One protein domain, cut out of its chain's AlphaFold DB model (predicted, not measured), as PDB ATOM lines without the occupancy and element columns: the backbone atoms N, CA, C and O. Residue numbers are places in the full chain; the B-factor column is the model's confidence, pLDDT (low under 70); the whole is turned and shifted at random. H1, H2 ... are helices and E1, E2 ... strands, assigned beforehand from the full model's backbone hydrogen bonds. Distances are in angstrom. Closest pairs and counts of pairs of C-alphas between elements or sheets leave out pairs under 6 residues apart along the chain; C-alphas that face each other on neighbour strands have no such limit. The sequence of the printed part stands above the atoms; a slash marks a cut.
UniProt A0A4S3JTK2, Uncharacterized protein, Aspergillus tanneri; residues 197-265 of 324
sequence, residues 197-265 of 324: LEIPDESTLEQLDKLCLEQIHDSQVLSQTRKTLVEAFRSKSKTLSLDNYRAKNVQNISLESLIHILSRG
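AT A GLANCE: This is residues 197 to 265 of the 324 residues of an uncharacterized protein of Aspergillus tanneri (UniProt A0A4S3JTK2). Two helices, H2 and H1, lie side by side as a helical hairpin, and the short helix H3 crosses over one face of it, near the end where the two are linked. At the other end of H2, the short strand E1 comes close to the last turns of that helix, and from E1 a long loop, residues 242 to 254, swings out and returns to H3. The printed part has 69 residues, with three named helices and one named strand in the order H1, H2, E1, H3, and its class is mostly helix. It is compact, with a radius of gyration of the C-alphas of 11.3 A, and the C-alphas span 29 by 27 by 18 A.

IN THESE COORDINATES: The longest helix, H2, has residues 219 to 234 and measures 22.6 A from first to last C-alpha; it begins at C-alpha 219, (83.054, 186.608, 220.811). H1 is residues 202 to 215, 20.0 A long, beginning at C-alpha 202, (100.747, 198.340, 212.966). H3 is residues 255 to 263, 12.3 A long, and ends at C-alpha 263, (92.056, 185.599, 226.535). E1 is residues 239 to 241, 6.6 A long.

HOW THE PARTS SIT: H2 and H1 touch, at a shallow tilt of 15 degrees and opposite ways, as a helical hairpin; their closest C-alphas, of Arg 226 and Asp 209, are 6.6 A apart. H2 touches H3 with residues 221 to 225 alone, about perpendicular at 77 degrees, and the closest C-alphas, of Val 221 and Ser 263, are 6.0 A apart. H1 touches H3 with residues 211 to 215 alone, about perpendicular at 79 degrees, and the closest C-alphas, of Cys 212 and Ile 259, are 6.3 A apart. With one of these three pairs at a shallow tilt, the helix packing is mostly crossed, but only just. The closest C-alphas of H2 and E1, those of Ala 232 and Leu 240, are 5.3 A apart. E1 pairs with no named strand, but its residues 239 to 240 pair with residues 197 to 198, antiparallel. E1 is apart from H1 and from H3. In H1, H2 and H3 every O i to N i+4 pair is within hydrogen-bond range.

THE WHOLE: The two C-alphas farthest apart, of His 217 and Lys 236, are 30.5 A apart. The printed part has no cut. The links from H1 to H2 and from H2 to E1 are tight, with 3 and 4 residues, and the link from E1 to H3 is long, with 13 residues. The mean pLDDT of the printed part is 78.1, and residues 243 to 253 and residue 265 are under 70.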
ATOM      1  N   LEU A 197     104.670 193.154 226.721       79.62
ATOM      2  CA  LEU A 197     104.546 192.866 225.299       79.62
ATOM      3  C   LEU A 197     104.667 194.183 224.533       79.62
ATOM      4  O   LEU A 197     103.786 195.039 224.633       79.62
ATOM      5  N   GLU A 198     105.746 194.340 223.775       81.31
ATOM      6  CA  GLU A 198     105.947 195.477 222.877       81.31
ATOM      7  C   GLU A 198     105.126 195.316 221.592       81.31
ATOM      8  O   GLU A 198     105.140 194.263 220.953       81.31
ATOM      9  N   ILE A 199     104.422 196.380 221.196       85.81
ATOM     10  CA  ILE A 199     103.648 196.454 219.952       85.81
ATOM     11  C   ILE A 199     104.155 197.671 219.158       85.81
ATOM     12  O   ILE A 199     103.516 198.726 219.138       85.81
ATOM     13  N   PRO A 200     105.353 197.585 218.554       78.12
ATOM     14  CA  PRO A 200     106.059 198.755 218.030       78.12
ATOM     15  C   PRO A 200     105.354 199.395 216.825       78.12
ATOM     16  O   PRO A 200     105.385 200.627 216.665       78.12
ATOM     17  N   ASP A 201     104.686 198.584 216.002       87.25
ATOM     18  CA  ASP A 201     104.085 198.980 214.731       87.25
ATOM     19  C   ASP A 201     102.725 198.311 214.454       87.25
ATOM     20  O   ASP A 201     102.259 197.425 215.173       87.25
ATOM     21  N   GLU A 202     102.065 198.805 213.406       86.81
ATOM     22  CA  GLU A 202     100.747 198.340 212.966       86.81
ATOM     23  C   GLU A 202     100.797 196.897 212.443       86.81
ATOM     24  O   GLU A 202      99.874 196.128 212.690       86.81
ATOM     25  N   SER A 203     101.919 196.481 211.842       87.81
ATOM     26  CA  SER A 203     102.116 195.103 211.375       87.81
ATOM     27  C   SER A 203     102.092 194.092 212.527       87.81
ATOM     28  O   SER A 203     101.458 193.042 212.420       87.81
ATOM     29  N   THR A 204     102.728 194.421 213.652       85.94
ATOM     30  CA  THR A 204     102.733 193.591 214.863       85.94
ATOM     31  C   THR A 204     101.325 193.472 215.445       85.94
ATOM     32  O   THR A 204     100.897 192.383 215.832       85.94
ATOM     33  N   LEU A 205     100.577 194.581 215.467       88.56
ATOM     34  CA  LEU A 205      99.191 194.592 215.929       88.56
ATOM     35  C   LEU A 205      98.291 193.722 215.036       88.56
ATOM     36  O   LEU A 205      97.514 192.930 215.562       88.56
ATOM     37  N   GLU A 206      98.421 193.819 213.712       87.88
ATOM     38  CA  GLU A 206      97.662 193.007 212.748       87.88
ATOM     39  C   GLU A 206      97.947 191.505 212.888       87.88
ATOM     40  O   GLU A 206      97.028 190.684 212.830       87.88
ATOM     41  N   GLN A 207      99.209 191.125 213.108       86.56
ATOM     42  CA  GLN A 207      99.586 189.725 213.320       86.56
ATOM     43  C   GLN A 207      98.991 189.164 214.615       86.56
ATOM     44  O   GLN A 207      98.448 188.057 214.613       86.56
ATOM     45  N   LEU A 208      99.037 189.931 215.709       86.81
ATOM     46  CA  LEU A 208      98.395 189.554 216.971       86.81
ATOM     47  C   LEU A 208      96.869 189.481 216.833       86.81
ATOM     48  O   LEU A 208      96.249 188.577 217.395       86.81
ATOM     49  N   ASP A 209      96.265 190.386 216.062       87.06
ATOM     50  CA  ASP A 209      94.824 190.401 215.802       87.06
ATOM     51  C   ASP A 209      94.374 189.147 215.042       87.06
ATOM     52  O   ASP A 209      93.398 188.493 215.418       87.06
ATOM     53  N   LYS A 210      95.145 188.749 214.024       88.94
ATOM     54  CA  LYS A 210      94.919 187.510 213.275       88.94
ATOM     55  C   LYS A 210      95.011 186.277 214.178       88.94
ATOM     56  O   LYS A 210      94.122 185.432 214.141       88.94
ATOM     57  N   LEU A 211      96.031 186.205 215.032       86.38
ATOM     58  CA  LEU A 211      96.184 185.101 215.983       86.38
ATOM     59  C   LEU A 211      95.040 185.053 217.009       86.38
ATOM     60  O   LEU A 211      94.587 183.969 217.371       86.38
ATOM     61  N   CYS A 212      94.521 186.205 217.446       87.12
ATOM     62  CA  CYS A 212      93.336 186.259 218.305       87.12
ATOM     63  C   CYS A 212      92.096 185.682 217.606       87.12
ATOM     64  O   CYS A 212      91.343 184.945 218.234       87.12
ATOM     65  N   LEU A 213      91.892 185.992 216.321       86.75
ATOM     66  CA  LEU A 213      90.772 185.466 215.528       86.75
ATOM     67  C   LEU A 213      90.856 183.948 215.322       86.75
ATOM     68  O   LEU A 213      89.827 183.278 215.297       86.75
ATOM     69  N   GLU A 214      92.069 183.417 215.174       86.56
ATOM     70  CA  GLU A 214      92.305 181.984 214.978       86.56
ATOM     71  C   GLU A 214      92.122 181.179 216.277       86.56
ATOM     72  O   GLU A 214      91.602 180.065 216.236       86.56
ATOM     73  N   GLN A 215      92.509 181.745 217.427       84.12
ATOM     74  CA  GLN A 215      92.619 181.017 218.700       84.12
ATOM     75  C   GLN A 215      91.495 181.317 219.714       84.12
ATOM     76  O   GLN A 215      91.287 180.541 220.646       84.12
ATOM     77  N   ILE A 216      90.766 182.435 219.590       85.00
ATOM     78  CA  ILE A 216      89.708 182.826 220.538       85.00
ATOM     79  C   ILE A 216      88.333 182.655 219.888       85.00
ATOM     80  O   ILE A 216      87.908 183.458 219.061       85.00
ATOM     81  N   HIS A 217      87.598 181.628 220.316       84.94
ATOM     82  CA  HIS A 217      86.263 181.322 219.784       84.94
ATOM     83  C   HIS A 217      85.115 182.043 220.512       84.94
ATOM     84  O   HIS A 217      84.002 182.114 219.993       84.94
ATOM     85  N   ASP A 218      85.369 182.596 221.701       85.81
ATOM     86  CA  ASP A 218      84.393 183.391 222.448       85.81
ATOM     87  C   ASP A 218      84.387 184.845 221.944       85.81
ATOM     88  O   ASP A 218      85.376 185.573 222.058       85.81
ATOM     89  N   SER A 219      83.246 185.278 221.403       84.19
ATOM     90  CA  SER A 219      83.054 186.608 220.811       84.19
ATOM     91  C   SER A 219      83.264 187.761 221.801       84.19
ATOM     92  O   SER A 219      83.733 188.831 221.398       84.19
ATOM     93  N   GLN A 220      82.913 187.578 223.075       81.75
ATOM     94  CA  GLN A 220      83.028 188.615 224.096       81.75
ATOM     95  C   GLN A 220      84.484 188.745 224.555       81.75
ATOM     96  O   GLN A 220      85.009 189.857 224.655       81.75
ATOM     97  N   VAL A 221      85.159 187.614 224.763       81.19
ATOM     98  CA  VAL A 221      86.585 187.564 225.120       81.19
ATOM     99  C   VAL A 221      87.459 188.100 223.988       81.19
ATOM    100  O   VAL A 221      88.385 188.877 224.234       81.19
ATOM    101  N   LEU A 222      87.143 187.741 222.743       85.56
ATOM    102  CA  LEU A 222      87.828 188.235 221.554       85.56
ATOM    103  C   LEU A 222      87.720 189.760 221.458       85.56
ATOM    104  O   LEU A 222      88.731 190.443 221.313       85.56
ATOM    105  N   SER A 223      86.510 190.310 221.592       84.12
ATOM    106  CA  SER A 223      86.295 191.761 221.552       84.12
ATOM    107  C   SER A 223      87.086 192.491 222.642       84.12
ATOM    108  O   SER A 223      87.749 193.492 222.362       84.12
ATOM    109  N   GLN A 224      87.080 191.958 223.868       83.75
ATOM    110  CA  GLN A 224      87.808 192.540 224.993       83.75
ATOM    111  C   GLN A 224      89.329 192.489 224.789       83.75
ATOM    112  O   GLN A 224      90.010 193.486 225.021       83.75
ATOM    113  N   THR A 225      89.858 191.358 224.322       84.50
ATOM    114  CA  THR A 225      91.298 191.164 224.088       84.50
ATOM    115  C   THR A 225      91.807 192.096 222.989       84.50
ATOM    116  O   THR A 225      92.801 192.798 223.182       84.50
ATOM    117  N   ARG A 226      91.076 192.189 221.868       87.00
ATOM    118  CA  ARG A 226      91.391 193.111 220.764       87.00
ATOM    119  C   ARG A 226      91.391 194.564 221.227       87.00
ATOM    120  O   ARG A 226      92.296 195.323 220.890       87.00
ATOM    121  N   LYS A 227      90.406 194.950 222.045       87.00
ATOM    122  CA  LYS A 227      90.340 196.295 222.625       87.00
ATOM    123  C   LYS A 227      91.583 196.607 223.464       87.00
ATOM    124  O   LYS A 227      92.169 197.669 223.271       87.00
ATOM    125  N   THR A 228      92.017 195.687 224.324       84.44
ATOM    126  CA  THR A 228      93.217 195.889 225.147       84.44
ATOM    127  C   THR A 228      94.492 196.022 224.305       84.44
ATOM    128  O   THR A 228      95.310 196.895 224.588       84.44
ATOM    129  N   LEU A 229      94.654 195.227 223.241       87.25
ATOM    130  CA  LEU A 229      95.808 195.339 222.336       87.25
ATOM    131  C   LEU A 229      95.850 196.696 221.616       87.25
ATOM    132  O   LEU A 229      96.902 197.327 221.533       87.25
ATOM    133  N   VAL A 230      94.697 197.187 221.152       87.19
ATOM    134  CA  VAL A 230      94.586 198.508 220.513       87.19
ATOM    135  C   VAL A 230      94.862 199.640 221.508       87.19
ATOM    136  O   VAL A 230      95.509 200.626 221.157       87.19
ATOM    137  N   GLU A 231      94.384 199.526 222.749       85.38
ATOM    138  CA  GLU A 231      94.671 200.496 223.813       85.38
ATOM    139  C   GLU A 231      96.166 200.526 224.164       85.38
ATOM    140  O   GLU A 231      96.740 201.611 224.276       85.38
ATOM    141  N   ALA A 232      96.814 199.361 224.247       83.06
ATOM    142  CA  ALA A 232      98.254 199.253 224.455       83.06
ATOM    143  C   ALA A 232      99.047 199.878 223.299       83.06
ATOM    144  O   ALA A 232      99.941 200.684 223.545       83.06
ATOM    145  N   PHE A 233      98.672 199.607 222.046       86.88
ATOM    146  CA  PHE A 233      99.306 200.206 220.865       86.88
ATOM    147  C   PHE A 233      99.172 201.737 220.816       86.88
ATOM    148  O   PHE A 233     100.086 202.439 220.388       86.88
ATOM    149  N   ARG A 234      98.037 202.279 221.274       85.81
ATOM    150  CA  ARG A 234      97.795 203.732 221.349       85.81
ATOM    151  C   ARG A 234      98.474 204.405 222.542       85.81
ATOM    152  O   ARG A 234      98.486 205.635 222.615       85.81
ATOM    153  N   SER A 235      98.997 203.631 223.491       82.19
ATOM    154  CA  SER A 235      99.704 204.167 224.651       82.19
ATOM    155  C   SER A 235     101.035 204.812 224.244       82.19
ATOM    156  O   SER A 235     101.593 204.535 223.184       82.19
ATOM    157  N   LYS A 236     101.575 205.680 225.108       72.62
ATOM    158  CA  LYS A 236     102.860 206.354 224.846       72.62
ATOM    159  C   LYS A 236     104.042 205.385 224.777       72.62
ATOM    160  O   LYS A 236     104.996 205.679 224.068       72.62
ATOM    161  N   SER A 237     103.988 204.285 225.526       74.88
ATOM    162  CA  SER A 237     105.034 203.259 225.541       74.88
ATOM    163  C   SER A 237     104.837 202.199 224.460       74.88
ATOM    164  O   SER A 237     105.787 201.497 224.146       74.88
ATOM    165  N   LYS A 238     103.633 202.094 223.875       83.81
ATOM    166  CA  LYS A 238     103.235 201.010 222.965       83.81
ATOM    167  C   LYS A 238     103.445 199.608 223.553       83.81
ATOM    168  O   LYS A 238     103.727 198.658 222.825       83.81
ATOM    169  N   THR A 239     103.312 199.484 224.871       80.56
ATOM    170  CA  THR A 239     103.527 198.229 225.598       80.56
ATOM    171  C   THR A 239     102.276 197.781 226.338       80.56
ATOM    172  O   THR A 239     101.453 198.593 226.767       80.56
ATOM    173  N   LEU A 240     102.127 196.464 226.494       80.00
ATOM    174  CA  LEU A 240     101.107 195.836 227.328       80.00
ATOM    175  C   LEU A 240     101.771 195.052 228.462       80.00
ATOM    176  O   LEU A 240     102.480 194.082 228.210       80.00
ATOM    177  N   SER A 241     101.492 195.414 229.714       75.19
ATOM    178  CA  SER A 241     101.975 194.654 230.874       75.19
ATOM    179  C   SER A 241     101.263 193.297 230.993       75.19
ATOM    180  O   SER A 241     100.042 193.225 231.175       75.19
ATOM    181  N   LEU A 242     102.048 192.224 230.923       70.62
ATOM    182  CA  LEU A 242     101.643 190.821 231.011       70.62
ATOM    183  C   LEU A 242     101.515 190.316 232.453       70.62
ATOM    184  O   LEU A 242     100.861 189.296 232.683       70.62
ATOM    185  N   ASP A 243     102.059 191.033 233.440       64.25
ATOM    186  CA  ASP A 243     101.952 190.642 234.852       64.25
ATOM    187  C   ASP A 243     100.482 190.549 235.292       64.25
ATOM    188  O   ASP A 243     100.099 189.638 236.033       64.25
ATOM    189  N   ASN A 244      99.625 191.415 234.740       58.91
ATOM    190  CA  ASN A 244      98.174 191.423 234.953       58.91
ATOM    191  C   ASN A 244      97.454 190.142 234.495       58.91
ATOM    192  O   ASN A 244      96.274 189.962 234.802       58.91
ATOM    193  N   TYR A 245      98.127 189.246 233.773       61.41
ATOM    194  CA  TYR A 245      97.532 188.057 233.164       61.41
ATOM    195  C   TYR A 245      98.012 186.734 233.789       61.41
ATOM    196  O   TYR A 245      97.781 185.663 233.226       61.41
ATOM    197  N   ARG A 246      98.652 186.772 234.975       55.88
ATOM    198  CA  ARG A 246      99.209 185.584 235.665       55.88
ATOM    199  C   ARG A 246     100.141 184.756 234.762       55.88
ATOM    200  O   ARG A 246     100.127 183.522 234.809       55.88
ATOM    201  N   ALA A 247     100.929 185.419 233.916       53.44
ATOM    202  CA  ALA A 247     101.897 184.741 233.067       53.44
ATOM    203  C   ALA A 247     103.011 184.135 233.946       53.44
ATOM    204  O   ALA A 247     103.716 184.848 234.654       53.44
ATOM    205  N   LYS A 248     103.138 182.801 233.954       49.56
ATOM    206  CA  LYS A 248     104.224 182.084 234.644       49.56
ATOM    207  C   LYS A 248     105.369 181.862 233.653       49.56
ATOM    208  O   LYS A 248     105.093 181.415 232.546       49.56
ATOM    209  N   ASN A 249     106.619 182.112 234.060       50.66
ATOM    210  CA  ASN A 249     107.837 181.874 233.261       50.66
ATOM    211  C   ASN A 249     107.755 182.415 231.818       50.66
ATOM    212  O   ASN A 249     107.718 181.657 230.851       50.66
ATOM    213  N   VAL A 250     107.770 183.744 231.674       54.22
ATOM    214  CA  VAL A 250     107.617 184.445 230.381       54.22
ATOM    215  C   VAL A 250     108.843 184.328 229.464       54.22
ATOM    216  O   VAL A 250     108.784 184.702 228.300       54.22
ATOM    217  N   GLN A 251     109.944 183.747 229.946       52.19
ATOM    218  CA  GLN A 251     111.207 183.682 229.206       52.19
ATOM    219  C   GLN A 251     111.130 182.876 227.894       52.19
ATOM    220  O   GLN A 251     111.975 183.090 227.037       52.19
ATOM    221  N   ASN A 252     110.138 181.987 227.713       54.19
ATOM    222  CA  ASN A 252     109.889 181.252 226.460       54.19
ATOM    223  C   ASN A 252     108.403 180.853 226.319       54.19
ATOM    224  O   ASN A 252     108.035 179.696 226.529       54.19
ATOM    225  N   ILE A 253     107.530 181.807 225.978       68.38
ATOM    226  CA  ILE A 253     106.097 181.559 225.732       68.38
ATOM    227  C   ILE A 253     105.838 181.431 224.224       68.38
ATOM    228  O   ILE A 253     106.268 182.277 223.443       68.38
ATOM    229  N   SER A 254     105.113 180.388 223.799       76.94
ATOM    230  CA  SER A 254     104.638 180.284 222.411       76.94
ATOM    231  C   SER A 254     103.537 181.309 222.126       76.94
ATOM    232  O   SER A 254     102.750 181.640 223.012       76.94
ATOM    233  N   LEU A 255     103.421 181.774 220.879       76.44
ATOM    234  CA  LEU A 255     102.384 182.736 220.478       76.44
ATOM    235  C   LEU A 255     100.967 182.265 220.847       76.44
ATOM    236  O   LEU A 255     100.172 183.043 221.361       76.44
ATOM    237  N   GLU A 256     100.672 180.977 220.685       75.38
ATOM    238  CA  GLU A 256      99.376 180.394 221.062       75.38
ATOM    239  C   GLU A 256      99.123 180.479 222.574       75.38
ATOM    240  O   GLU A 256      98.042 180.868 223.020       75.38
ATOM    241  N   SER A 257     100.151 180.190 223.377       74.56
ATOM    242  CA  SER A 257     100.082 180.298 224.837       74.56
ATOM    243  C   SER A 257      99.918 181.749 225.287       74.56
ATOM    244  O   SER A 257      99.196 182.009 226.249       74.56
ATOM    245  N   LEU A 258     100.536 182.704 224.583       79.19
ATOM    246  CA  LEU A 258     100.370 184.135 224.838       79.19
ATOM    247  C   LEU A 258      98.923 184.576 224.590       79.19
ATOM    248  O   LEU A 258      98.334 185.227 225.451       79.19
ATOM    249  N   ILE A 259      98.316 184.173 223.471       81.06
ATOM    250  CA  ILE A 259      96.907 184.493 223.189       81.06
ATOM    251  C   ILE A 259      95.980 183.855 224.227       81.06
ATOM    252  O   ILE A 259      95.049 184.507 224.700       81.06
ATOM    253  N   HIS A 260      96.269 182.628 224.664       77.12
ATOM    254  CA  HIS A 260      95.526 181.982 225.746       77.12
ATOM    255  C   HIS A 260      95.684 182.714 227.097       77.12
ATOM    256  O   HIS A 260      94.785 182.695 227.940       77.12
ATOM    257  N   ILE A 261      96.830 183.344 227.357       76.12
ATOM    258  CA  ILE A 261      97.043 184.169 228.554       76.12
ATOM    259  C   ILE A 261      96.213 185.455 228.459       76.12
ATOM    260  O   ILE A 261      95.509 185.793 229.410       76.12
ATOM    261  N   LEU A 262      96.228 186.123 227.304       78.94
ATOM    262  CA  LEU A 262      95.465 187.350 227.065       78.94
ATOM    263  C   LEU A 262      93.943 187.114 227.097       78.94
ATOM    264  O   LEU A 262      93.205 187.930 227.653       78.94
ATOM    265  N   SER A 263      93.478 185.970 226.585       76.62
ATOM    266  CA  SER A 263      92.056 185.599 226.535       76.62
ATOM    267  C   SER A 263      91.449 185.290 227.908       76.62
ATOM    268  O   SER A 263      90.238 185.387 228.092       76.62
ATOM    269  N   ARG A 264      92.267 184.991 228.926       70.81
ATOM    270  CA  ARG A 264      91.790 184.846 230.315       70.81
ATOM    271  C   ARG A 264      91.329 186.172 230.932       70.81
ATOM    272  O   ARG A 264      90.717 186.155 232.000       70.81
ATOM    273  N   GLY A 265      91.586 187.297 230.259       59.31
ATOM    274  CA  GLY A 265      91.278 188.635 230.744       59.31
ATOM    275  C   GLY A 265      92.217 189.076 231.867       59.31
ATOM    276  O   GLY A 265      93.001 188.293 232.404       59.31
TER     277      GLY A 265